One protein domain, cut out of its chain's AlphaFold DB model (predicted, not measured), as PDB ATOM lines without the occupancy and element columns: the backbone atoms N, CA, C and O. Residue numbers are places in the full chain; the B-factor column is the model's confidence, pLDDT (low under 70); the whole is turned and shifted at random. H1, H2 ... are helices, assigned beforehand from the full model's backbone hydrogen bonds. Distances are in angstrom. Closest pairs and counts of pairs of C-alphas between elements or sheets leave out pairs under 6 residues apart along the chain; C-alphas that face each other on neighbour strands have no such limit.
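AT A GLANCE: This is residues 421 to 583 of the 585 residues of an uncharacterized protein of Chryseobacterium joostei (UniProt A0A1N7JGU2). Six helices, H1, H3, H4, H5, H8 and H9, stand nearly aligned in a zigzag wall, with H3, H5 and H8 along one side of it and H1, H4 and H9 along the other. H2 crosses near the beginning of H1 at one end of the wall, and H6 and H7 pack on H9 toward the other end, on the side away from H3, H5 and H8. The printed part has 163 residues, with nine named helices, H1 to H9 in chain order, and no named strand: it is all helix. It is compact, with a radius of gyration of the C-alphas of 15.7 A and spans of 42 by 32 by 27 A.

HOW THE PARTS SIT: Start with H1, residues 424 to 433, and H2, residues 446 to 451; they only just touch, with 3 pairs of C-alphas within 8 A, about perpendicular at 78 degrees, closest at Thr 424 and Gly 448, 5.1 A. H3, residues 455 to 471, only just touches H1, with 3 such pairs, through its residues 464 to 468 alone; the closest C-alphas are those of Ala 432 and Ile 468, 6.4 A. H4, residues 476 to 488, makes a helical hairpin with H3, closest at the C-alphas of Ile 469 and Arg 479, 6.4 A, and they only just touch, with 3 pairs. Look next at H5, residues 498 to 515: it touches H4 in a second hairpin, closest at the C-alphas of Ile 483 and Tyr 505, 6.6 A, at a shallow tilt of 22 degrees, opposite ways. H6, residues 521 to 531, and H7, residues 543 to 548, are close but not clearly touching, their closest C-alphas, Glu 525 and Phe 543, 7.1 A apart. H5, H8, residues 552 to 568, and H9, residues 573 to 582, form a bundle, three helices side by side. The closest C-alphas of H5 and H8 are those of Phe 503 and Thr 554, 6.4 A; of H8 and H9, a hairpin, Ile 566 and Leu 575, 6.2 A. H9 only just touches H6, and only just touches H7, with 3 pairs each; the closest C-alphas are Phe 521 and Asn 574, 5.6 A, and Lys 544 and Lys 581, 6.7 A. Every O i to N i+4 pair is within hydrogen-bond range in H1, H3, H5, H6, H7, H8 and H9; in H2 it is 1 of 2, in H4 8 of 9.

IN THESE COORDINATES: Find C-alpha 424 at (20.594, 46.065, 87.539), where H1 begins. H3 is 24.2 A long, H4 19.0 A, H5 25.9 A and H8 24.5 A. H9 ends at C-alpha 582, (52.994, 39.010, 80.553).

THE WHOLE: The C-alphas of Ser 422 and Lys 567 are the two farthest apart, 43.0 A. The printed part has no cut; the links H1 to H2 and H6 to H7 are long. The mean pLDDT of the printed part is 74.9, and residues 435 to 450 and 526 to 545 are among those under 70.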
ATOM      1  N   TYR A 421      19.011  45.405  95.339       59.75
ATOM      2  CA  TYR A 421      19.533  44.264  94.584       59.75
ATOM      3  C   TYR A 421      18.485  43.560  93.725       59.75
ATOM      4  O   TYR A 421      18.759  42.493  93.173       59.75
ATOM      5  N   SER A 422      17.281  44.125  93.615       63.75
ATOM      6  CA  SER A 422      16.207  43.519  92.832       63.75
ATOM      7  C   SER A 422      16.395  43.683  91.321       63.75
ATOM      8  O   SER A 422      15.838  42.881  90.578       63.75
ATOM      9  N   SER A 423      17.168  44.682  90.868       70.75
ATOM     10  CA  SER A 423      17.453  44.930  89.447       70.75
ATOM     11  C   SER A 423      18.846  45.527  89.211       70.75
ATOM     12  O   SER A 423      19.443  46.139  90.101       70.75
ATOM     13  N   THR A 424      19.348  45.411  87.977       75.50
ATOM     14  CA  THR A 424      20.594  46.065  87.539       75.50
ATOM     15  C   THR A 424      20.479  47.587  87.629       75.50
ATOM     16  O   THR A 424      21.438  48.260  87.997       75.50
ATOM     17  N   SER A 425      19.309  48.146  87.310       80.62
ATOM     18  CA  SER A 425      19.090  49.599  87.321       80.62
ATOM     19  C   SER A 425      19.152  50.175  88.735       80.62
ATOM     20  O   SER A 425      19.910  51.114  88.964       80.62
ATOM     21  N   SER A 426      18.448  49.559  89.689       76.44
ATOM     22  CA  SER A 426      18.457  49.963  91.103       76.44
ATOM     23  C   SER A 426      19.858  49.871  91.711       76.44
ATOM     24  O   SER A 426      20.283  50.760  92.449       76.44
ATOM     25  N   LEU A 427      20.622  48.839  91.336       74.38
ATOM     26  CA  LEU A 427      22.014  48.694  91.748       74.38
ATOM     27  C   LEU A 427      22.895  49.827  91.201       74.38
ATOM     28  O   LEU A 427      23.702  50.390  91.939       74.38
ATOM     29  N   LEU A 428      22.764  50.159  89.913       78.62
ATOM     30  CA  LEU A 428      23.562  51.215  89.283       78.62
ATOM     31  C   LEU A 428      23.250  52.598  89.865       78.62
ATOM     32  O   LEU A 428      24.179  53.372  90.095       78.62
ATOM     33  N   GLU A 429      21.979  52.895  90.135       81.25
ATOM     34  CA  GLU A 429      21.556  54.126  90.816       81.25
ATOM     35  C   GLU A 429      22.169  54.214  92.214       81.25
ATOM     36  O   GLU A 429      22.815  55.205  92.557       81.25
ATOM     37  N   TYR A 430      22.076  53.130  92.986       76.56
ATOM     38  CA  TYR A 430      22.655  53.086  94.319       76.56
ATOM     39  C   TYR A 430      24.180  53.264  94.313       76.56
ATOM     40  O   TYR A 430      24.711  54.013  95.133       76.56
ATOM     41  N   ILE A 431      24.896  52.619  93.383       74.88
ATOM     42  CA  ILE A 431      26.351  52.776  93.226       74.88
ATOM     43  C   ILE A 431      26.707  54.216  92.839       74.88
ATOM     44  O   ILE A 431      27.690  54.750  93.350       74.88
ATOM     45  N   ALA A 432      25.929  54.855  91.961       80.00
ATOM     46  CA  ALA A 432      26.163  56.242  91.570       80.00
ATOM     47  C   ALA A 432      26.026  57.207  92.762       80.00
ATOM     48  O   ALA A 432      26.806  58.153  92.889       80.00
ATOM     49  N   GLU A 433      25.082  56.944  93.668       77.81
ATOM     50  CA  GLU A 433      24.917  57.713  94.906       77.81
ATOM     51  C   GLU A 433      25.935  57.337  95.994       77.81
ATOM     52  O   GLU A 433      26.293  58.170  96.832       77.81
ATOM     53  N   ASN A 434      26.428  56.094  95.982       71.00
ATOM     54  CA  ASN A 434      27.299  55.522  97.008       71.00
ATOM     55  C   ASN A 434      28.522  54.825  96.384       71.00
ATOM     56  O   ASN A 434      28.704  53.614  96.546       71.00
ATOM     57  N   PRO A 435      29.426  55.571  95.724       69.88
ATOM     58  CA  PRO A 435      30.536  54.986  94.970       69.88
ATOM     59  C   PRO A 435      31.545  54.225  95.845       69.88
ATOM     60  O   PRO A 435      32.284  53.373  95.368       69.88
ATOM     61  N   LEU A 436      31.574  54.484  97.151       66.56
ATOM     62  CA  LEU A 436      32.453  53.782  98.093       66.56
ATOM     63  C   LEU A 436      31.856  52.470  98.619       66.56
ATOM     64  O   LEU A 436      32.427  51.829  99.497       66.56
ATOM     65  N   TYR A 437      30.701  52.054  98.096       65.62
ATOM     66  CA  TYR A 437      30.004  50.879  98.583       65.62
ATOM     67  C   TYR A 437      30.736  49.568  98.255       65.62
ATOM     68  O   TYR A 437      30.721  49.062  97.123       65.62
ATOM     69  N   TYR A 438      31.334  48.978  99.288       52.75
ATOM     70  CA  TYR A 438      32.071  47.716  99.249       52.75
ATOM     71  C   TYR A 438      31.446  46.664 100.174       52.75
ATOM     72  O   TYR A 438      31.931  46.442 101.281       52.75
ATOM     73  N   GLU A 439      30.332  46.041  99.789       52.69
ATOM     74  CA  GLU A 439      29.852  44.861 100.523       52.69
ATOM     75  C   GLU A 439      30.770  43.670 100.222       52.69
ATOM     76  O   GLU A 439      30.995  43.338  99.054       52.69
ATOM     77  N   GLU A 440      31.355  43.099 101.279       45.84
ATOM     78  CA  GLU A 440      32.342  42.020 101.218       45.84
ATOM     79  C   GLU A 440      31.823  40.840 100.385       45.84
ATOM     80  O   GLU A 440      30.900  40.136 100.782       45.84
ATOM     81  N   VAL A 441      32.460  40.643  99.226       44.44
ATOM     82  CA  VAL A 441      32.675  39.376  98.498       44.44
ATOM     83  C   VAL A 441      31.434  38.583  98.032       44.44
ATOM     84  O   VAL A 441      31.579  37.691  97.209       44.44
ATOM     85  N   ASN A 442      30.208  38.953  98.402       41.66
ATOM     86  CA  ASN A 442      28.989  38.223  98.024       41.66
ATOM     87  C   ASN A 442      28.046  38.995  97.090       41.66
ATOM     88  O   ASN A 442      26.830  38.830  97.156       41.66
ATOM     89  N   TYR A 443      28.588  39.788  96.158       40.81
ATOM     90  CA  TYR A 443      27.795  40.232  95.005       40.81
ATOM     91  C   TYR A 443      28.071  39.381  93.782       40.81
ATOM     92  O   TYR A 443      28.915  39.673  92.942       40.81
ATOM     93  N   GLY A 444      27.278  38.315  93.781       41.75
ATOM     94  CA  GLY A 444      26.820  37.490  92.685       41.75
ATOM     95  C   GLY A 444      25.308  37.280  92.839       41.75
ATOM     96  O   GLY A 444      24.852  36.164  92.621       41.75
ATOM     97  N   SER A 445      24.535  38.280  93.317       46.03
ATOM     98  CA  SER A 445      23.089  38.105  93.529       46.03
ATOM     99  C   SER A 445      22.476  37.622  92.223       46.03
ATOM    100  O   SER A 445      22.406  38.392  91.263       46.03
ATOM    101  N   GLU A 446      22.066  36.353  92.181       45.31
ATOM    102  CA  GLU A 446      21.637  35.671  90.958       45.31
ATOM    103  C   GLU A 446      20.603  36.475  90.157       45.31
ATOM    104  O   GLU A 446      20.498  36.312  88.949       45.31
ATOM    105  N   ASN A 447      19.851  37.355  90.820       47.91
ATOM    106  CA  ASN A 447      18.772  38.139  90.234       47.91
ATOM    107  C   ASN A 447      19.246  39.312  89.357       47.91
ATOM    108  O   ASN A 447      18.656  39.524  88.304       47.91
ATOM    109  N   GLY A 448      20.330  40.016  89.709       54.41
ATOM    110  CA  GLY A 448      20.829  41.144  88.904       54.41
ATOM    111  C   GLY A 448      21.418  40.701  87.556       54.41
ATOM    112  O   GLY A 448      21.127  41.285  86.518       54.41
ATOM    113  N   TYR A 449      22.179  39.603  87.542       60.34
ATOM    114  CA  TYR A 449      22.789  39.054  86.316       60.34
ATOM    115  C   TYR A 449      21.774  38.460  85.353       60.34
ATOM    116  O   TYR A 449      21.970  38.545  84.144       60.34
ATOM    117  N   LYS A 450      20.689  37.871  85.875       64.94
ATOM    118  CA  LYS A 450      19.610  37.299  85.055       64.94
ATOM    119  C   LYS A 450      18.990  38.340  84.116       64.94
ATOM    120  O   LYS A 450      18.459  37.967  83.072       64.94
ATOM    121  N   GLU A 451      19.082  39.632  84.441       70.81
ATOM    122  CA  GLU A 451      18.591  40.698  83.566       70.81
ATOM    123  C   GLU A 451      19.502  40.969  82.363       70.81
ATOM    124  O   GLU A 451      18.984  41.347  81.307       70.81
ATOM    125  N   ILE A 452      20.819  40.757  82.485       77.06
ATOM    126  CA  ILE A 452      21.798  40.930  81.401       77.06
ATOM    127  C   ILE A 452      21.835  39.642  80.578       77.06
ATOM    128  O   ILE A 452      22.698  38.783  80.725       77.06
ATOM    129  N   ASN A 453      20.839  39.512  79.706       82.06
ATOM    130  CA  ASN A 453      20.609  38.335  78.870       82.06
ATOM    131  C   ASN A 453      20.760  38.608  77.365       82.06
ATOM    132  O   ASN A 453      20.454  37.741  76.548       82.06
ATOM    133  N   SER A 454      21.214  39.807  76.986       84.88
ATOM    134  CA  SER A 454      21.450  40.183  75.591       84.88
ATOM    135  C   SER A 454      22.677  41.081  75.436       84.88
ATOM    136  O   SER A 454      23.164  41.692  76.395       84.88
ATOM    137  N   LYS A 455      23.157  41.189  74.195       84.50
ATOM    138  CA  LYS A 455      24.287  42.040  73.810       84.50
ATOM    139  C   LYS A 455      24.004  43.522  74.066       84.50
ATOM    140  O   LYS A 455      24.884  44.251  74.515       84.50
ATOM    141  N   GLU A 456      22.786  43.970  73.787       87.31
ATOM    142  CA  GLU A 456      22.345  45.357  73.949       87.31
ATOM    143  C   GLU A 456      22.373  45.750  75.425       87.31
ATOM    144  O   GLU A 456      22.993  46.748  75.785       87.31
ATOM    145  N   LYS A 457      21.818  44.902  76.297       85.50
ATOM    146  CA  LYS A 457      21.839  45.132  77.745       85.50
ATOM    147  C   LYS A 457      23.248  45.103  78.324       85.50
ATOM    148  O   LYS A 457      23.563  45.906  79.197       85.50
ATOM    149  N   LEU A 458      24.117  44.222  77.821       84.94
ATOM    150  CA  LEU A 458      25.526  44.210  78.213       84.94
ATOM    151  C   LEU A 458      26.235  45.513  77.809       84.94
ATOM    152  O   LEU A 458      27.028  46.047  78.584       84.94
ATOM    153  N   ARG A 459      25.940  46.055  76.620       85.75
ATOM    154  CA  ARG A 459      26.476  47.352  76.175       85.75
ATOM    155  C   ARG A 459      25.991  48.494  77.064       85.75
ATOM    156  O   ARG A 459      26.819  49.266  77.534       85.75
ATOM    157  N   GLU A 460      24.692  48.567  77.343       86.94
ATOM    158  CA  GLU A 460      24.119  49.578  78.243       86.94
ATOM    159  C   GLU A 460      24.743  49.519  79.641       86.94
ATOM    160  O   GLU A 460      25.124  50.548  80.202       86.94
ATOM    161  N   PHE A 461      24.890  48.308  80.181       86.12
ATOM    162  CA  PHE A 461      25.547  48.073  81.459       86.12
ATOM    163  C   PHE A 461      27.001  48.568  81.450       86.12
ATOM    164  O   PHE A 461      27.384  49.352  82.321       86.12
ATOM    165  N   ASN A 462      27.794  48.178  80.444       86.50
ATOM    166  CA  ASN A 462      29.193  48.597  80.317       86.50
ATOM    167  C   ASN A 462      29.318  50.122  80.218       86.50
ATOM    168  O   ASN A 462      30.121  50.707  80.936       86.50
ATOM    169  N   THR A 463      28.485  50.780  79.404       89.38
ATOM    170  CA  THR A 463      28.495  52.244  79.271       89.38
ATOM    171  C   THR A 463      28.182  52.941  80.595       89.38
ATOM    172  O   THR A 463      28.866  53.897  80.965       89.38
ATOM    173  N   LYS A 464      27.177  52.466  81.343       88.75
ATOM    174  CA  LYS A 464      26.836  53.040  82.653       88.75
ATOM    175  C   LYS A 464      27.963  52.833  83.667       88.75
ATOM    176  O   LYS A 464      28.338  53.781  84.353       88.75
ATOM    177  N   MET A 465      28.543  51.637  83.727       86.44
ATOM    178  CA  MET A 465      29.658  51.342  84.632       86.44
ATOM    179  C   MET A 465      30.916  52.140  84.296       86.44
ATOM    180  O   MET A 465      31.563  52.668  85.195       86.44
ATOM    181  N   GLU A 466      31.257  52.274  83.016       88.50
ATOM    182  CA  GLU A 466      32.408  53.065  82.571       88.50
ATOM    183  C   GLU A 466      32.237  54.543  82.899       88.50
ATOM    184  O   GLU A 466      33.191  55.178  83.348       88.50
ATOM    185  N   LYS A 467      31.015  55.071  82.770       90.81
ATOM    186  CA  LYS A 467      30.693  56.420  83.235       90.81
ATOM    187  C   LYS A 467      30.909  56.555  84.744       90.81
ATOM    188  O   LYS A 467      31.634  57.449  85.159       90.81
ATOM    189  N   ILE A 468      30.370  55.640  85.552       87.12
ATOM    190  CA  ILE A 468      30.556  55.657  87.015       87.12
ATOM    191  C   ILE A 468      32.047  55.588  87.379       87.12
ATOM    192  O   ILE A 468      32.511  56.337  88.235       87.12
ATOM    193  N   ILE A 469      32.827  54.728  86.723       85.75
ATOM    194  CA  ILE A 469      34.275  54.610  86.960       85.75
ATOM    195  C   ILE A 469      35.022  55.875  86.522       85.75
ATOM    196  O   ILE A 469      35.999  56.258  87.159       85.75
ATOM    197  N   SER A 470      34.584  56.526  85.445       88.88
ATOM    198  CA  SER A 470      35.136  57.805  84.996       88.88
ATOM    199  C   SER A 470      34.839  58.931  85.990       88.88
ATOM    200  O   SER A 470      35.716  59.751  86.270       88.88
ATOM    201  N   ASP A 471      33.626  58.952  86.544       88.31
ATOM    202  CA  ASP A 471      33.184  59.945  87.526       88.31
ATOM    203  C   ASP A 471      33.878  59.728  88.886       88.31
ATOM    204  O   ASP A 471      34.253  60.691  89.561       88.31
ATOM    205  N   PHE A 472      34.128  58.464  89.250       83.25
ATOM    206  CA  PHE A 472      34.730  58.053  90.521       83.25
ATOM    207  C   PHE A 472      35.956  57.140  90.331       83.25
ATOM    208  O   PHE A 472      35.959  55.983  90.764       83.25
ATOM    209  N   PRO A 473      37.046  57.634  89.717       82.06
ATOM    210  CA  PRO A 473      38.190  56.800  89.360       82.06
ATOM    211  C   PRO A 473      38.902  56.193  90.573       82.06
ATOM    212  O   PRO A 473      39.451  55.103  90.446       82.06
ATOM    213  N   GLY A 474      38.873  56.859  91.732       73.94
ATOM    214  CA  GLY A 474      39.460  56.380  92.988       73.94
ATOM    215  C   GLY A 474      38.625  55.320  93.713       73.94
ATOM    216  O   GLY A 474      39.134  54.692  94.639       73.94
ATOM    217  N   ALA A 475      37.376  55.085  93.288       76.94
ATOM    218  CA  ALA A 475      36.469  54.126  93.914       76.94
ATOM    219  C   ALA A 475      36.821  52.687  93.502       76.94
ATOM    220  O   ALA A 475      36.143  52.036  92.703       76.94
ATOM    221  N   LEU A 476      37.920  52.183  94.067       73.31
ATOM    222  CA  LEU A 476      38.517  50.887  93.739       73.31
ATOM    223  C   LEU A 476      37.524  49.724  93.831       73.31
ATOM    224  O   LEU A 476      37.589  48.808  93.016       73.31
ATOM    225  N   GLY A 477      36.582  49.779  94.777       72.69
ATOM    226  CA  GLY A 477      35.530  48.776  94.931       72.69
ATOM    227  C   GLY A 477      34.628  48.644  93.700       72.69
ATOM    228  O   GLY A 477      34.336  47.524  93.288       72.69
ATOM    229  N   ILE A 478      34.237  49.759  93.069       74.56
ATOM    230  CA  ILE A 478      33.417  49.747  91.843       74.56
ATOM    231  C   ILE A 478      34.204  49.138  90.691       74.56
ATOM    232  O   ILE A 478      33.689  48.283  89.977       74.56
ATOM    233  N   ARG A 479      35.458  49.565  90.508       79.00
ATOM    234  CA  ARG A 479      36.310  49.067  89.423       79.00
ATOM    235  C   ARG A 479      36.577  47.574  89.577       79.00
ATOM    236  O   ARG A 479      36.457  46.831  88.610       79.00
ATOM    237  N   LEU A 480      36.876  47.136  90.798       74.31
ATOM    238  CA  LEU A 480      37.059  45.730  91.125       74.31
ATOM    239  C   LEU A 480      35.794  44.922  90.810       74.31
ATOM    240  O   LEU A 480      35.873  43.919  90.108       74.31
ATOM    241  N   LYS A 481      34.621  45.402  91.248       74.44
ATOM    242  CA  LYS A 481      33.327  44.809  90.883       74.44
ATOM    243  C   LYS A 481      33.172  44.735  89.367       74.44
ATOM    244  O   LYS A 481      32.916  43.663  88.848       74.44
ATOM    245  N   TYR A 482      33.393  45.825  88.640       79.06
ATOM    246  CA  TYR A 482      33.266  45.839  87.183       79.06
ATOM    247  C   TYR A 482      34.146  44.791  86.488       79.06
ATOM    248  O   TYR A 482      33.669  44.121  85.575       79.06
ATOM    249  N   ILE A 483      35.389  44.605  86.950       78.19
ATOM    250  CA  ILE A 483      36.285  43.545  86.465       78.19
ATOM    251  C   ILE A 483      35.634  42.170  86.686       78.19
ATOM    252  O   ILE A 483      35.494  41.409  85.730       78.19
ATOM    253  N   PHE A 484      35.156  41.873  87.901       73.44
ATOM    254  CA  PHE A 484      34.463  40.609  88.195       73.44
ATOM    255  C   PHE A 484      33.244  40.376  87.288       73.44
ATOM    256  O   PHE A 484      33.122  39.312  86.681       73.44
ATOM    257  N   LEU A 485      32.371  41.379  87.148       73.19
ATOM    258  CA  LEU A 485      31.136  41.267  86.363       73.19
ATOM    259  C   LEU A 485      31.432  41.073  84.871       73.19
ATOM    260  O   LEU A 485      30.819  40.223  84.230       73.19
ATOM    261  N   LYS A 486      32.406  41.811  84.314       75.56
ATOM    262  CA  LYS A 486      32.805  41.667  82.905       75.56
ATOM    263  C   LYS A 486      33.187  40.227  82.581       75.56
ATOM    264  O   LYS A 486      32.711  39.694  81.583       75.56
ATOM    265  N   ASN A 487      33.979  39.572  83.429       71.50
ATOM    266  CA  ASN A 487      34.396  38.193  83.179       71.50
ATOM    267  C   ASN A 487      33.199  37.230  83.015       71.50
ATOM    268  O   ASN A 487      33.193  36.385  82.118       71.50
ATOM    269  N   GLN A 488      32.143  37.410  83.815       72.00
ATOM    270  CA  GLN A 488      30.941  36.568  83.773       72.00
ATOM    271  C   GLN A 488      30.121  36.726  82.484       72.00
ATOM    272  O   GLN A 488      29.442  35.786  82.081       72.00
ATOM    273  N   PHE A 489      30.203  37.876  81.808       74.69
ATOM    274  CA  PHE A 489      29.462  38.146  80.570       74.69
ATOM    275  C   PHE A 489      30.246  37.840  79.289       74.69
ATOM    276  O   PHE A 489      29.745  38.096  78.194       74.69
ATOM    277  N   SER A 490      31.459  37.291  79.397       73.38
ATOM    278  CA  SER A 490      32.329  36.991  78.250       73.38
ATOM    279  C   SER A 490      31.663  36.106  77.183       73.38
ATOM    280  O   SER A 490      31.926  36.266  75.992       73.38
ATOM    281  N   GLU A 491      30.739  35.229  77.580       74.06
ATOM    282  CA  GLU A 491      29.977  34.357  76.673       74.06
ATOM    283  C   GLU A 491      28.967  35.110  75.799       74.06
ATOM    284  O   GLU A 491      28.702  34.694  74.673       74.06
ATOM    285  N   LEU A 492      28.447  36.242  76.283       79.25
ATOM    286  CA  LEU A 492      27.526  37.103  75.537       79.25
ATOM    287  C   LEU A 492      28.257  37.979  74.504       79.25
ATOM    288  O   LEU A 492      27.611  38.675  73.717       79.25
ATOM    289  N   VAL A 493      29.598  37.965  74.497       81.62
ATOM    290  CA  VAL A 493      30.424  38.755  73.578       81.62
ATOM    291  C   VAL A 493      30.627  37.993  72.259       81.62
ATOM    292  O   VAL A 493      31.237  36.912  72.254       81.62
ATOM    293  N   PRO A 494      30.182  38.559  71.116       82.50
ATOM    294  CA  PRO A 494      30.392  37.965  69.800       82.50
ATOM    295  C   PRO A 494      31.869  37.716  69.507       82.50
ATOM    296  O   PRO A 494      32.728  38.520  69.868       82.50
ATOM    297  N   GLN A 495      32.172  36.627  68.800       82.62
ATOM    298  CA  GLN A 495      33.549  36.186  68.557       82.62
ATOM    299  C   GLN A 495      34.432  37.265  67.905       82.62
ATOM    300  O   GLN A 495      35.596  37.400  68.271       82.62
ATOM    301  N   ASN A 496      33.869  38.072  67.004       85.44
ATOM    302  CA  ASN A 496      34.557  39.180  66.335       85.44
ATOM    303  C   ASN A 496      34.809  40.412  67.234       85.44
ATOM    304  O   ASN A 496      35.602  41.269  66.862       85.44
ATOM    305  N   GLU A 497      34.162  40.515  68.400       85.56
ATOM    306  CA  GLU A 497      34.331  41.613  69.370       85.56
ATOM    307  C   GLU A 497      35.200  41.205  70.581       85.56
ATOM    308  O   GLU A 497      35.621  42.062  71.361       85.56
ATOM    309  N   ARG A 498      35.527  39.910  70.730       83.31
ATOM    310  CA  ARG A 498      36.217  39.362  71.915       83.31
ATOM    311  C   ARG A 498      37.590  39.973  72.187       83.31
ATOM    312  O   ARG A 498      37.911  40.217  73.342       83.31
ATOM    313  N   GLN A 499      38.388  40.246  71.156       86.38
ATOM    314  CA  GLN A 499      39.743  40.788  71.342       86.38
ATOM    315  C   GLN A 499      39.715  42.197  71.953       86.38
ATOM    316  O   GLN A 499      40.419  42.466  72.925       86.38
ATOM    317  N   ASN A 500      38.825  43.070  71.466       86.62
ATOM    318  CA  ASN A 500      38.621  44.398  72.054       86.62
ATOM    319  C   ASN A 500      38.086  44.298  73.487       86.62
ATOM    320  O   ASN A 500      38.578  44.977  74.383       86.62
ATOM    321  N   PHE A 501      37.132  43.394  73.720       84.31
ATOM    322  CA  PHE A 501      36.601  43.148  75.055       84.31
ATOM    323  C   PHE A 501      37.693  42.710  76.048       84.31
ATOM    324  O   PHE A 501      37.762  43.229  77.164       84.31
ATOM    325  N   TYR A 502      38.577  41.793  75.646       83.69
ATOM    326  CA  TYR A 502      39.680  41.335  76.489       83.69
ATOM    327  C   TYR A 502      40.754  42.405  76.710       83.69
ATOM    328  O   TYR A 502      41.288  42.501  77.817       83.69
ATOM    329  N   PHE A 503      41.039  43.241  75.706       87.38
ATOM    330  CA  PHE A 503      41.889  44.418  75.887       87.38
ATOM    331  C   PHE A 503      41.327  45.341  76.973       87.38
ATOM    332  O   PHE A 503      42.038  45.673  77.920       87.38
ATOM    333  N   ASP A 504      40.045  45.703  76.881       85.81
ATOM    334  CA  ASP A 504      39.397  46.584  77.857       85.81
ATOM    335  C   ASP A 504      39.372  45.963  79.255       85.81
ATOM    336  O   ASP A 504      39.539  46.660  80.260       85.81
ATOM    337  N   TYR A 505      39.174  44.649  79.338       84.19
ATOM    338  CA  TYR A 505      39.233  43.900  80.587       84.19
ATOM    339  C   TYR A 505      40.620  43.994  81.247       84.19
ATOM    340  O   TYR A 505      40.727  44.431  82.396       84.19
ATOM    341  N   LEU A 506      41.695  43.684  80.512       85.81
ATOM    342  CA  LEU A 506      43.066  43.782  81.027       85.81
ATOM    343  C   LEU A 506      43.467  45.221  81.348       85.81
ATOM    344  O   LEU A 506      44.103  45.471  82.371       85.81
ATOM    345  N   LYS A 507      43.046  46.183  80.522       89.50
ATOM    346  CA  LYS A 507      43.240  47.609  80.788       89.50
ATOM    347  C   LYS A 507      42.641  48.004  82.140       89.50
ATOM    348  O   LYS A 507      43.284  48.721  82.902       89.50
ATOM    349  N   ASN A 508      41.442  47.519  82.472       86.12
ATOM    350  CA  ASN A 508      40.813  47.797  83.765       86.12
ATOM    351  C   ASN A 508      41.589  47.199  84.947       86.12
ATOM    352  O   ASN A 508      41.665  47.849  85.990       86.12
ATOM    353  N   ILE A 509      42.198  46.020  84.781       85.81
ATOM    354  CA  ILE A 509      43.094  45.416  85.781       85.81
ATOM    355  C   ILE A 509      44.346  46.283  85.969       85.81
ATOM    356  O   ILE A 509      44.677  46.639  87.099       85.81
ATOM    357  N   VAL A 510      45.007  46.689  84.880       88.88
ATOM    358  CA  VAL A 510      46.179  47.582  84.940       88.88
ATOM    359  C   VAL A 510      45.826  48.891  85.647       88.88
ATOM    360  O   VAL A 510      46.522  49.296  86.577       88.88
ATOM    361  N   ASP A 511      44.718  49.525  85.266       86.69
ATOM    362  CA  ASP A 511      44.252  50.769  85.881       86.69
ATOM    363  C   ASP A 511      43.922  50.591  87.371       86.69
ATOM    364  O   ASP A 511      44.214  51.471  88.181       86.69
ATOM    365  N   PHE A 512      43.348  49.447  87.758       83.56
ATOM    366  CA  PHE A 512      43.104  49.120  89.161       83.56
ATOM    367  C   PHE A 512      44.413  49.072  89.956       83.56
ATOM    368  O   PHE A 512      44.484  49.692  91.012       83.56
ATOM    369  N   PHE A 513      45.468  48.436  89.441       82.50
ATOM    370  CA  PHE A 513      46.774  48.362  90.116       82.50
ATOM    371  C   PHE A 513      47.627  49.634  90.005       82.50
ATOM    372  O   PHE A 513      48.548  49.824  90.804       82.50
ATOM    373  N   CYS A 514      47.314  50.544  89.077       79.00
ATOM    374  CA  CYS A 514      47.853  51.907  89.116       79.00
ATOM    375  C   CYS A 514      47.376  52.643  90.376       79.00
ATOM    376  O   CYS A 514      48.141  53.373  91.008       79.00
ATOM    377  N   LEU A 515      46.111  52.426  90.745       72.38
ATOM    378  CA  LEU A 515      45.430  53.114  91.842       72.38
ATOM    379  C   LEU A 515      45.516  52.351  93.176       72.38
ATOM    380  O   LEU A 515      45.514  52.972  94.235       72.38
ATOM    381  N   ASN A 516      45.619  51.022  93.134       69.44
ATOM    382  CA  ASN A 516      45.735  50.137  94.287       69.44
ATOM    383  C   ASN A 516      47.109  49.458  94.317       69.44
ATOM    384  O   ASN A 516      47.301  48.353  93.812       69.44
ATOM    385  N   GLN A 517      48.073  50.123  94.943       62.47
ATOM    386  CA  GLN A 517      49.433  49.593  95.093       62.47
ATOM    387  C   GLN A 517      49.575  48.628  96.278       62.47
ATOM    388  O   GLN A 517      50.654  48.089  96.495       62.47
ATOM    389  N   ARG A 518      48.503  48.423  97.054       61.31
ATOM    390  CA  ARG A 518      48.527  47.618  98.276       61.31
ATOM    391  C   ARG A 518      48.124  46.168  98.041       61.31
ATOM    392  O   ARG A 518      48.695  45.286  98.672       61.31
ATOM    393  N   LEU A 519      47.096  45.933  97.227       63.72
ATOM    394  CA  LEU A 519      46.674  44.568  96.931       63.72
ATOM    395  C   LEU A 519      47.799  43.884  96.160       63.72
ATOM    396  O   LEU A 519      48.222  44.410  95.136       63.72
ATOM    397  N   ASP A 520      48.292  42.753  96.648       71.25
ATOM    398  CA  ASP A 520      49.297  41.990  95.922       71.25
ATOM    399  C   ASP A 520      48.660  41.406  94.658       71.25
ATOM    400  O   ASP A 520      47.589  40.797  94.721       71.25
ATOM    401  N   PHE A 521      49.286  41.610  93.499       76.38
ATOM    402  CA  PHE A 521      48.771  41.056  92.248       76.38
ATOM    403  C   PHE A 521      48.634  39.524  92.293       76.38
ATOM    404  O   PHE A 521      47.689  38.987  91.724       76.38
ATOM    405  N   VAL A 522      49.534  38.826  92.994       72.19
ATOM    406  CA  VAL A 522      49.507  37.363  93.134       72.19
ATOM    407  C   VAL A 522      48.325  36.931  93.998       72.19
ATOM    408  O   VAL A 522      47.623  35.990  93.642       72.19
ATOM    409  N   ASP A 523      48.047  37.647  95.089       68.75
ATOM    410  CA  ASP A 523      46.877  37.367  95.929       68.75
ATOM    411  C   ASP A 523      45.572  37.693  95.203       68.75
ATOM    412  O   ASP A 523      44.605  36.942  95.308       68.75
ATOM    413  N   PHE A 524      45.541  38.787  94.435       72.38
ATOM    414  CA  PHE A 524      44.411  39.123  93.572       72.38
ATOM    415  C   PHE A 524      44.154  38.023  92.549       72.38
ATOM    416  O   PHE A 524      43.020  37.584  92.421       72.38
ATOM    417  N   GLU A 525      45.189  37.560  91.853       70.75
ATOM    418  CA  GLU A 525      45.092  36.456  90.903       70.75
ATOM    419  C   GLU A 525      44.587  35.189  91.604       70.75
ATOM    420  O   GLU A 525      43.600  34.604  91.172       70.75
ATOM    421  N   ASN A 526      45.180  34.811  92.736       64.81
ATOM    422  CA  ASN A 526      44.755  33.637  93.492       64.81
ATOM    423  C   ASN A 526      43.291  33.745  93.921       64.81
ATOM    424  O   ASN A 526      42.522  32.838  93.631       64.81
ATOM    425  N   LEU A 527      42.867  34.842  94.551       60.19
ATOM    426  CA  LEU A 527      41.475  35.052  94.962       60.19
ATOM    427  C   LEU A 527      40.527  35.047  93.761       60.19
ATOM    428  O   LEU A 527      39.503  34.371  93.794       60.19
ATOM    429  N   PHE A 528      40.875  35.758  92.692       60.84
ATOM    430  CA  PHE A 528      40.043  35.917  91.503       60.84
ATOM    431  C   PHE A 528      39.860  34.602  90.736       60.84
ATOM    432  O   PHE A 528      38.743  34.260  90.353       60.84
ATOM    433  N   PHE A 529      40.942  33.847  90.537       57.66
ATOM    434  CA  PHE A 529      40.929  32.609  89.760       57.66
ATOM    435  C   PHE A 529      40.577  31.369  90.596       57.66
ATOM    436  O   PHE A 529      40.114  30.396  90.017       57.66
ATOM    437  N   SER A 530      40.720  31.380  91.927       49.56
ATOM    438  CA  SER A 530      40.293  30.246  92.770       49.56
ATOM    439  C   SER A 530      38.817  30.311  93.168       49.56
ATOM    440  O   SER A 530      38.104  29.331  93.004       49.56
ATOM    441  N   SER A 531      38.318  31.460  93.638       46.78
ATOM    442  CA  SER A 531      36.980  31.535  94.255       46.78
ATOM    443  C   SER A 531      35.813  31.659  93.266       46.78
ATOM    444  O   SER A 531      34.673  31.361  93.618       46.78
ATOM    445  N   PHE A 532      36.072  32.059  92.018       48.69
ATOM    446  CA  PHE A 532      35.038  32.202  90.983       48.69
ATOM    447  C   PHE A 532      35.040  31.081  89.933       48.69
ATOM    448  O   PHE A 532      34.035  30.897  89.244       48.69
ATOM    449  N   MET A 533      36.131  30.315  89.820       44.06
ATOM    450  CA  MET A 533      36.293  29.278  88.789       44.06
ATOM    451  C   MET A 533      35.853  27.879  89.235       44.06
ATOM    452  O   MET A 533      35.690  27.008  88.388       44.06
ATOM    453  N   GLU A 534      35.569  27.657  90.524       43.47
ATOM    454  CA  GLU A 534      35.074  26.363  91.035       43.47
ATOM    455  C   GLU A 534      33.736  25.908  90.414       43.47
ATOM    456  O   GLU A 534      33.340  24.758  90.582       43.47
ATOM    457  N   LYS A 535      33.031  26.773  89.669       45.28
ATOM    458  CA  LYS A 535      31.765  26.426  88.999       45.28
ATOM    459  C   LYS A 535      31.877  26.142  87.495       45.28
ATOM    460  O   LYS A 535      30.865  25.758  86.916       45.28
ATOM    461  N   ARG A 536      33.046  26.320  86.857       48.28
ATOM    462  CA  ARG A 536      33.242  26.115  85.405       48.28
ATOM    463  C   ARG A 536      34.632  25.544  85.093       48.28
ATOM    464  O   ARG A 536      35.615  26.278  85.057       48.28
ATOM    465  N   GLU A 537      34.704  24.228  84.860       42.38
ATOM    466  CA  GLU A 537      35.951  23.484  84.575       42.38
ATOM    467  C   GLU A 537      36.708  23.991  83.332       42.38
ATOM    468  O   GLU A 537      37.927  23.867  83.253       42.38
ATOM    469  N   ASP A 538      36.017  24.615  82.376       41.66
ATOM    470  CA  ASP A 538      36.579  25.191  81.147       41.66
ATOM    471  C   ASP A 538      37.222  26.578  81.340       41.66
ATOM    472  O   ASP A 538      37.935  27.071  80.458       41.66
ATOM    473  N   LEU A 539      37.000  27.198  82.502       42.78
ATOM    474  CA  LEU A 539      37.532  28.505  82.869       42.78
ATOM    475  C   LEU A 539      38.629  28.432  83.940       42.78
ATOM    476  O   LEU A 539      39.128  29.482  84.303       42.78
ATOM    477  N   LEU A 540      39.087  27.255  84.386       45.38
ATOM    478  CA  LEU A 540      40.231  27.059  85.310       45.38
ATOM    479  C   LEU A 540      41.596  27.476  84.715       45.38
ATOM    480  O   LEU A 540      42.588  26.760  84.798       45.38
ATOM    481  N   MET A 541      41.652  28.635  84.077       54.16
ATOM    482  CA  MET A 541      42.748  29.082  83.253       54.16
ATOM    483  C   MET A 541      43.501  30.212  83.973       54.16
ATOM    484  O   MET A 541      42.944  31.304  84.123       54.16
ATOM    485  N   PRO A 542      44.747  29.985  84.430       62.97
ATOM    486  CA  PRO A 542      45.608  31.012  85.012       62.97
ATOM    487  C   PRO A 542      45.700  32.273  84.139       62.97
ATOM    488  O   PRO A 542      45.618  32.199  82.912       62.97
ATOM    489  N   PHE A 543      45.965  33.437  84.745       68.81
ATOM    490  CA  PHE A 543      46.065  34.733  84.048       68.81
ATOM    491  C   PHE A 543      46.975  34.693  82.805       68.81
ATOM    492  O   PHE A 543      46.676  35.308  81.779       68.81
ATOM    493  N   LYS A 544      48.064  33.913  82.872       69.94
ATOM    494  CA  LYS A 544      48.988  33.686  81.749       69.94
ATOM    495  C   LYS A 544      48.315  32.986  80.563       69.94
ATOM    496  O   LYS A 544      48.524  33.384  79.425       69.94
ATOM    497  N   GLU A 545      47.504  31.968  80.814       68.50
ATOM    498  CA  GLU A 545      46.808  31.212  79.769       68.50
ATOM    499  C   GLU A 545      45.626  31.998  79.171       68.50
ATOM    500  O   GLU A 545      45.307  31.854  77.992       68.50
ATOM    501  N   PHE A 546      45.005  32.903  79.939       74.81
ATOM    502  CA  PHE A 546      44.069  33.878  79.372       74.81
ATOM    503  C   PHE A 546      44.778  34.820  78.386       74.81
ATOM    504  O   PHE A 546      44.278  35.072  77.290       74.81
ATOM    505  N   TYR A 547      45.963  35.315  78.751       77.50
ATOM    506  CA  TYR A 547      46.742  36.216  77.906       77.50
ATOM    507  C   TYR A 547      47.197  35.563  76.588       77.50
ATOM    508  O   TYR A 547      47.159  36.212  75.544       77.50
ATOM    509  N   THR A 548      47.543  34.271  76.589       76.12
ATOM    510  CA  THR A 548      47.941  33.555  75.359       76.12
ATOM    511  C   THR A 548      46.793  33.347  74.364       76.12
ATOM    512  O   THR A 548      47.053  33.085  73.191       76.12
ATOM    513  N   LYS A 549      45.528  33.512  74.780       75.44
ATOM    514  CA  LYS A 549      44.351  33.487  73.886       75.44
ATOM    515  C   LYS A 549      44.141  34.793  73.106       75.44
ATOM    516  O   LYS A 549      43.274  34.855  72.230       75.44
ATOM    517  N   LEU A 550      44.889  35.846  73.430       82.81
ATOM    518  CA  LEU A 550      44.833  37.113  72.709       82.81
ATOM    519  C   LEU A 550      45.599  37.022  71.396       82.81
ATOM    520  O   LEU A 550      46.647  36.383  71.330       82.81
ATOM    521  N   ASP A 551      45.115  37.712  70.367       88.00
ATOM    522  CA  ASP A 551      45.903  37.867  69.148       88.00
ATOM    523  C   ASP A 551      47.137  38.760  69.389       88.00
ATOM    524  O   ASP A 551      47.193  39.567  70.323       88.00
ATOM    525  N   ILE A 552      48.146  38.623  68.526       88.88
ATOM    526  CA  ILE A 552      49.429  39.338  68.649       88.88
ATOM    527  C   ILE A 552      49.224  40.863  68.685       88.88
ATOM    528  O   ILE A 552      49.933  41.578  69.396       88.88
ATOM    529  N   SER A 553      48.241  41.384  67.941       91.50
ATOM    530  CA  SER A 553      47.938  42.820  67.919       91.50
ATOM    531  C   SER A 553      47.459  43.309  69.286       91.50
ATOM    532  O   SER A 553      47.896  44.353  69.773       91.50
ATOM    533  N   THR A 554      46.592  42.536  69.928       88.62
ATOM    534  CA  THR A 554      45.986  42.838  71.221       88.62
ATOM    535  C   THR A 554      46.999  42.697  72.350       88.62
ATOM    536  O   THR A 554      47.083  43.585  73.201       88.62
ATOM    537  N   GLN A 555      47.838  41.658  72.302       89.94
ATOM    538  CA  GLN A 555      48.990  41.494  73.196       89.94
ATOM    539  C   GLN A 555      49.937  42.702  73.129       89.94
ATOM    540  O   GLN A 555      50.311  43.275  74.153       89.94
ATOM    541  N   LYS A 556      50.269  43.164  71.916       90.69
ATOM    542  CA  LYS A 556      51.105  44.356  71.736       90.69
ATOM    543  C   LYS A 556      50.461  45.603  72.345       90.69
ATOM    544  O   LYS A 556      51.115  46.315  73.101       90.69
ATOM    545  N   LYS A 557      49.171  45.841  72.077       93.31
ATOM    546  CA  LYS A 557      48.440  47.002  72.615       93.31
ATOM    547  C   LYS A 557      48.442  47.041  74.142       93.31
ATOM    548  O   LYS A 557      48.640  48.112  74.715       93.31
ATOM    549  N   ILE A 558      48.211  45.908  74.811       92.00
ATOM    550  CA  ILE A 558      48.196  45.884  76.280       92.00
ATOM    551  C   ILE A 558      49.602  46.048  76.870       92.00
ATOM    552  O   ILE A 558      49.749  46.758  77.862       92.00
ATOM    553  N   ASN A 559      50.641  45.503  76.227       91.19
ATOM    554  CA  ASN A 559      52.030  45.732  76.632       91.19
ATOM    555  C   ASN A 559      52.445  47.201  76.475       91.19
ATOM    556  O   ASN A 559      53.049  47.767  77.387       91.19
ATOM    557  N   ASP A 560      52.082  47.846  75.364       92.94
ATOM    558  CA  ASP A 560      52.340  49.275  75.145       92.94
ATOM    559  C   ASP A 560      51.648  50.129  76.224       92.94
ATOM    560  O   ASP A 560      52.259  51.038  76.796       92.94
ATOM    561  N   TYR A 561      50.400  49.790  76.568       94.81
ATOM    562  CA  TYR A 561      49.655  50.455  77.636       94.81
ATOM    563  C   TYR A 561      50.292  50.255  79.017       94.81
ATOM    564  O   TYR A 561      50.470  51.217  79.769       94.81
ATOM    565  N   LEU A 562      50.675  49.023  79.354       92.94
ATOM    566  CA  LEU A 562      51.325  48.708  80.620       92.94
ATOM    567  C   LEU A 562      52.667  49.435  80.759       92.94
ATOM    568  O   LEU A 562      52.933  50.030  81.799       92.94
ATOM    569  N   ASN A 563      53.475  49.467  79.700       92.25
ATOM    570  CA  ASN A 563      54.750  50.185  79.686       92.25
ATOM    571  C   ASN A 563      54.571  51.694  79.881       92.25
ATOM    572  O   ASN A 563      55.363  52.323  80.589       92.25
ATOM    573  N   LEU A 564      53.525  52.285  79.294       94.00
ATOM    574  CA  LEU A 564      53.154  53.674  79.561       94.00
ATOM    575  C   LEU A 564      52.828  53.873  81.050       94.00
ATOM    576  O   LEU A 564      53.383  54.772  81.682       94.00
ATOM    577  N   LYS A 565      52.001  53.001  81.638       91.50
ATOM    578  CA  LYS A 565      51.636  53.086  83.060       91.50
ATOM    579  C   LYS A 565      52.798  52.826  84.011       91.50
ATOM    580  O   LYS A 565      52.889  53.492  85.032       91.50
ATOM    581  N   ILE A 566      53.742  51.954  83.675       88.62
ATOM    582  CA  ILE A 566      54.969  51.777  84.464       88.62
ATOM    583  C   ILE A 566      55.804  53.061  84.467       88.62
ATOM    584  O   ILE A 566      56.368  53.406  85.499       88.62
ATOM    585  N   LYS A 567      55.868  53.806  83.357       88.12
ATOM    586  CA  LYS A 567      56.563  55.106  83.330       88.12
ATOM    587  C   LYS A 567      55.864  56.154  84.195       88.12
ATOM    588  O   LYS A 567      56.547  56.926  84.861       88.12
ATOM    589  N   GLU A 568      54.533  56.168  84.199       84.69
ATOM    590  CA  GLU A 568      53.737  57.047  85.067       84.69
ATOM    591  C   GLU A 568      53.853  56.648  86.554       84.69
ATOM    592  O   GLU A 568      53.928  57.508  87.430       84.69
ATOM    593  N   PHE A 569      53.942  55.345  86.842       79.50
ATOM    594  CA  PHE A 569      53.991  54.767  88.189       79.50
ATOM    595  C   PHE A 569      55.238  53.874  88.389       79.50
ATOM    596  O   PHE A 569      55.110  52.680  88.683       79.50
ATOM    597  N   PRO A 570      56.468  54.425  88.321       79.31
ATOM    598  CA  PRO A 570      57.719  53.645  88.243       79.31
ATOM    599  C   PRO A 570      58.041  52.816  89.494       79.31
ATOM    600  O   PRO A 570      58.929  51.955  89.487       79.31
ATOM    601  N   ARG A 571      57.324  53.068  90.590       75.12
ATOM    602  CA  ARG A 571      57.477  52.378  91.874       75.12
ATOM    603  C   ARG A 571      56.390  51.346  92.150       75.12
ATOM    604  O   ARG A 571      56.471  50.684  93.175       75.12
ATOM    605  N   SER A 572      55.406  51.183  91.264       77.50
ATOM    606  CA  SER A 572      54.377  50.161  91.453       77.50
ATOM    607  C   SER A 572      54.965  48.769  91.222       77.50
ATOM    608  O   SER A 572      55.254  48.385  90.087       77.50
ATOM    609  N   GLU A 573      55.147  48.008  92.303       81.56
ATOM    610  CA  GLU A 573      55.568  46.606  92.222       81.56
ATOM    611  C   GLU A 573      54.538  45.754  91.482       81.56
ATOM    612  O   GLU A 573      54.915  44.907  90.680       81.56
ATOM    613  N   ASN A 574      53.244  46.023  91.670       83.38
ATOM    614  CA  ASN A 574      52.181  45.296  90.983       83.38
ATOM    615  C   ASN A 574      52.252  45.457  89.464       83.38
ATOM    616  O   ASN A 574      52.139  44.469  88.749       83.38
ATOM    617  N   LEU A 575      52.503  46.670  88.953       87.06
ATOM    618  CA  LEU A 575      52.645  46.867  87.505       87.06
ATOM    619  C   LEU A 575      53.869  46.132  86.947       87.06
ATOM    620  O   LEU A 575      53.790  45.548  85.867       87.06
ATOM    621  N   LYS A 576      54.978  46.109  87.698       86.75
ATOM    622  CA  LYS A 576      56.169  45.327  87.333       86.75
ATOM    623  C   LYS A 576      55.864  43.831  87.311       86.75
ATOM    624  O   LYS A 576      56.165  43.182  86.320       86.75
ATOM    625  N   ARG A 577      55.177  43.306  88.328       85.88
ATOM    626  CA  ARG A 577      54.769  41.892  88.398       85.88
ATOM    627  C   ARG A 577      53.804  41.502  87.280       85.88
ATOM    628  O   ARG A 577      53.964  40.436  86.696       85.88
ATOM    629  N   ILE A 578      52.839  42.365  86.940       86.94
ATOM    630  CA  ILE A 578      51.973  42.161  85.768       86.94
ATOM    631  C   ILE A 578      52.849  42.077  84.513       86.94
ATOM    632  O   ILE A 578      52.722  41.127  83.748       86.94
ATOM    633  N   SER A 579      53.790  43.008  84.332       87.50
ATOM    634  CA  SER A 579      54.698  43.002  83.177       87.50
ATOM    635  C   SER A 579      55.568  41.749  83.117       87.50
ATOM    636  O   SER A 579      55.758  41.202  82.039       87.50
ATOM    637  N   GLU A 580      56.077  41.269  84.249       85.56
ATOM    638  CA  GLU A 580      56.867  40.035  84.341       85.56
ATOM    639  C   GLU A 580      56.034  38.791  84.003       85.56
ATOM    640  O   GLU A 580      56.534  37.868  83.360       85.56
ATOM    641  N   LYS A 581      54.757  38.766  84.406       79.12
ATOM    642  CA  LYS A 581      53.820  37.685  84.070       79.12
ATOM    643  C   LYS A 581      53.441  37.676  82.589       79.12
ATOM    644  O   LYS A 581      53.299  36.596  82.020       79.12
ATOM    645  N   LEU A 582      53.288  38.854  81.982       79.12
ATOM    646  CA  LEU A 582      52.994  39.010  80.553       79.12
ATOM    647  C   LEU A 582      54.240  38.842  79.665       79.12
ATOM    648  O   LEU A 582      54.113  38.501  78.492       79.12
ATOM    649  N   GLY A 583      55.434  39.075  80.220       64.31
ATOM    650  CA  GLY A 583      56.697  39.229  79.492       64.31
ATOM    651  C   GLY A 583      57.683  38.060  79.569       64.31
ATOM    652  O   GLY A 583      58.874  38.288  79.378       64.31
TER     653      GLY A 583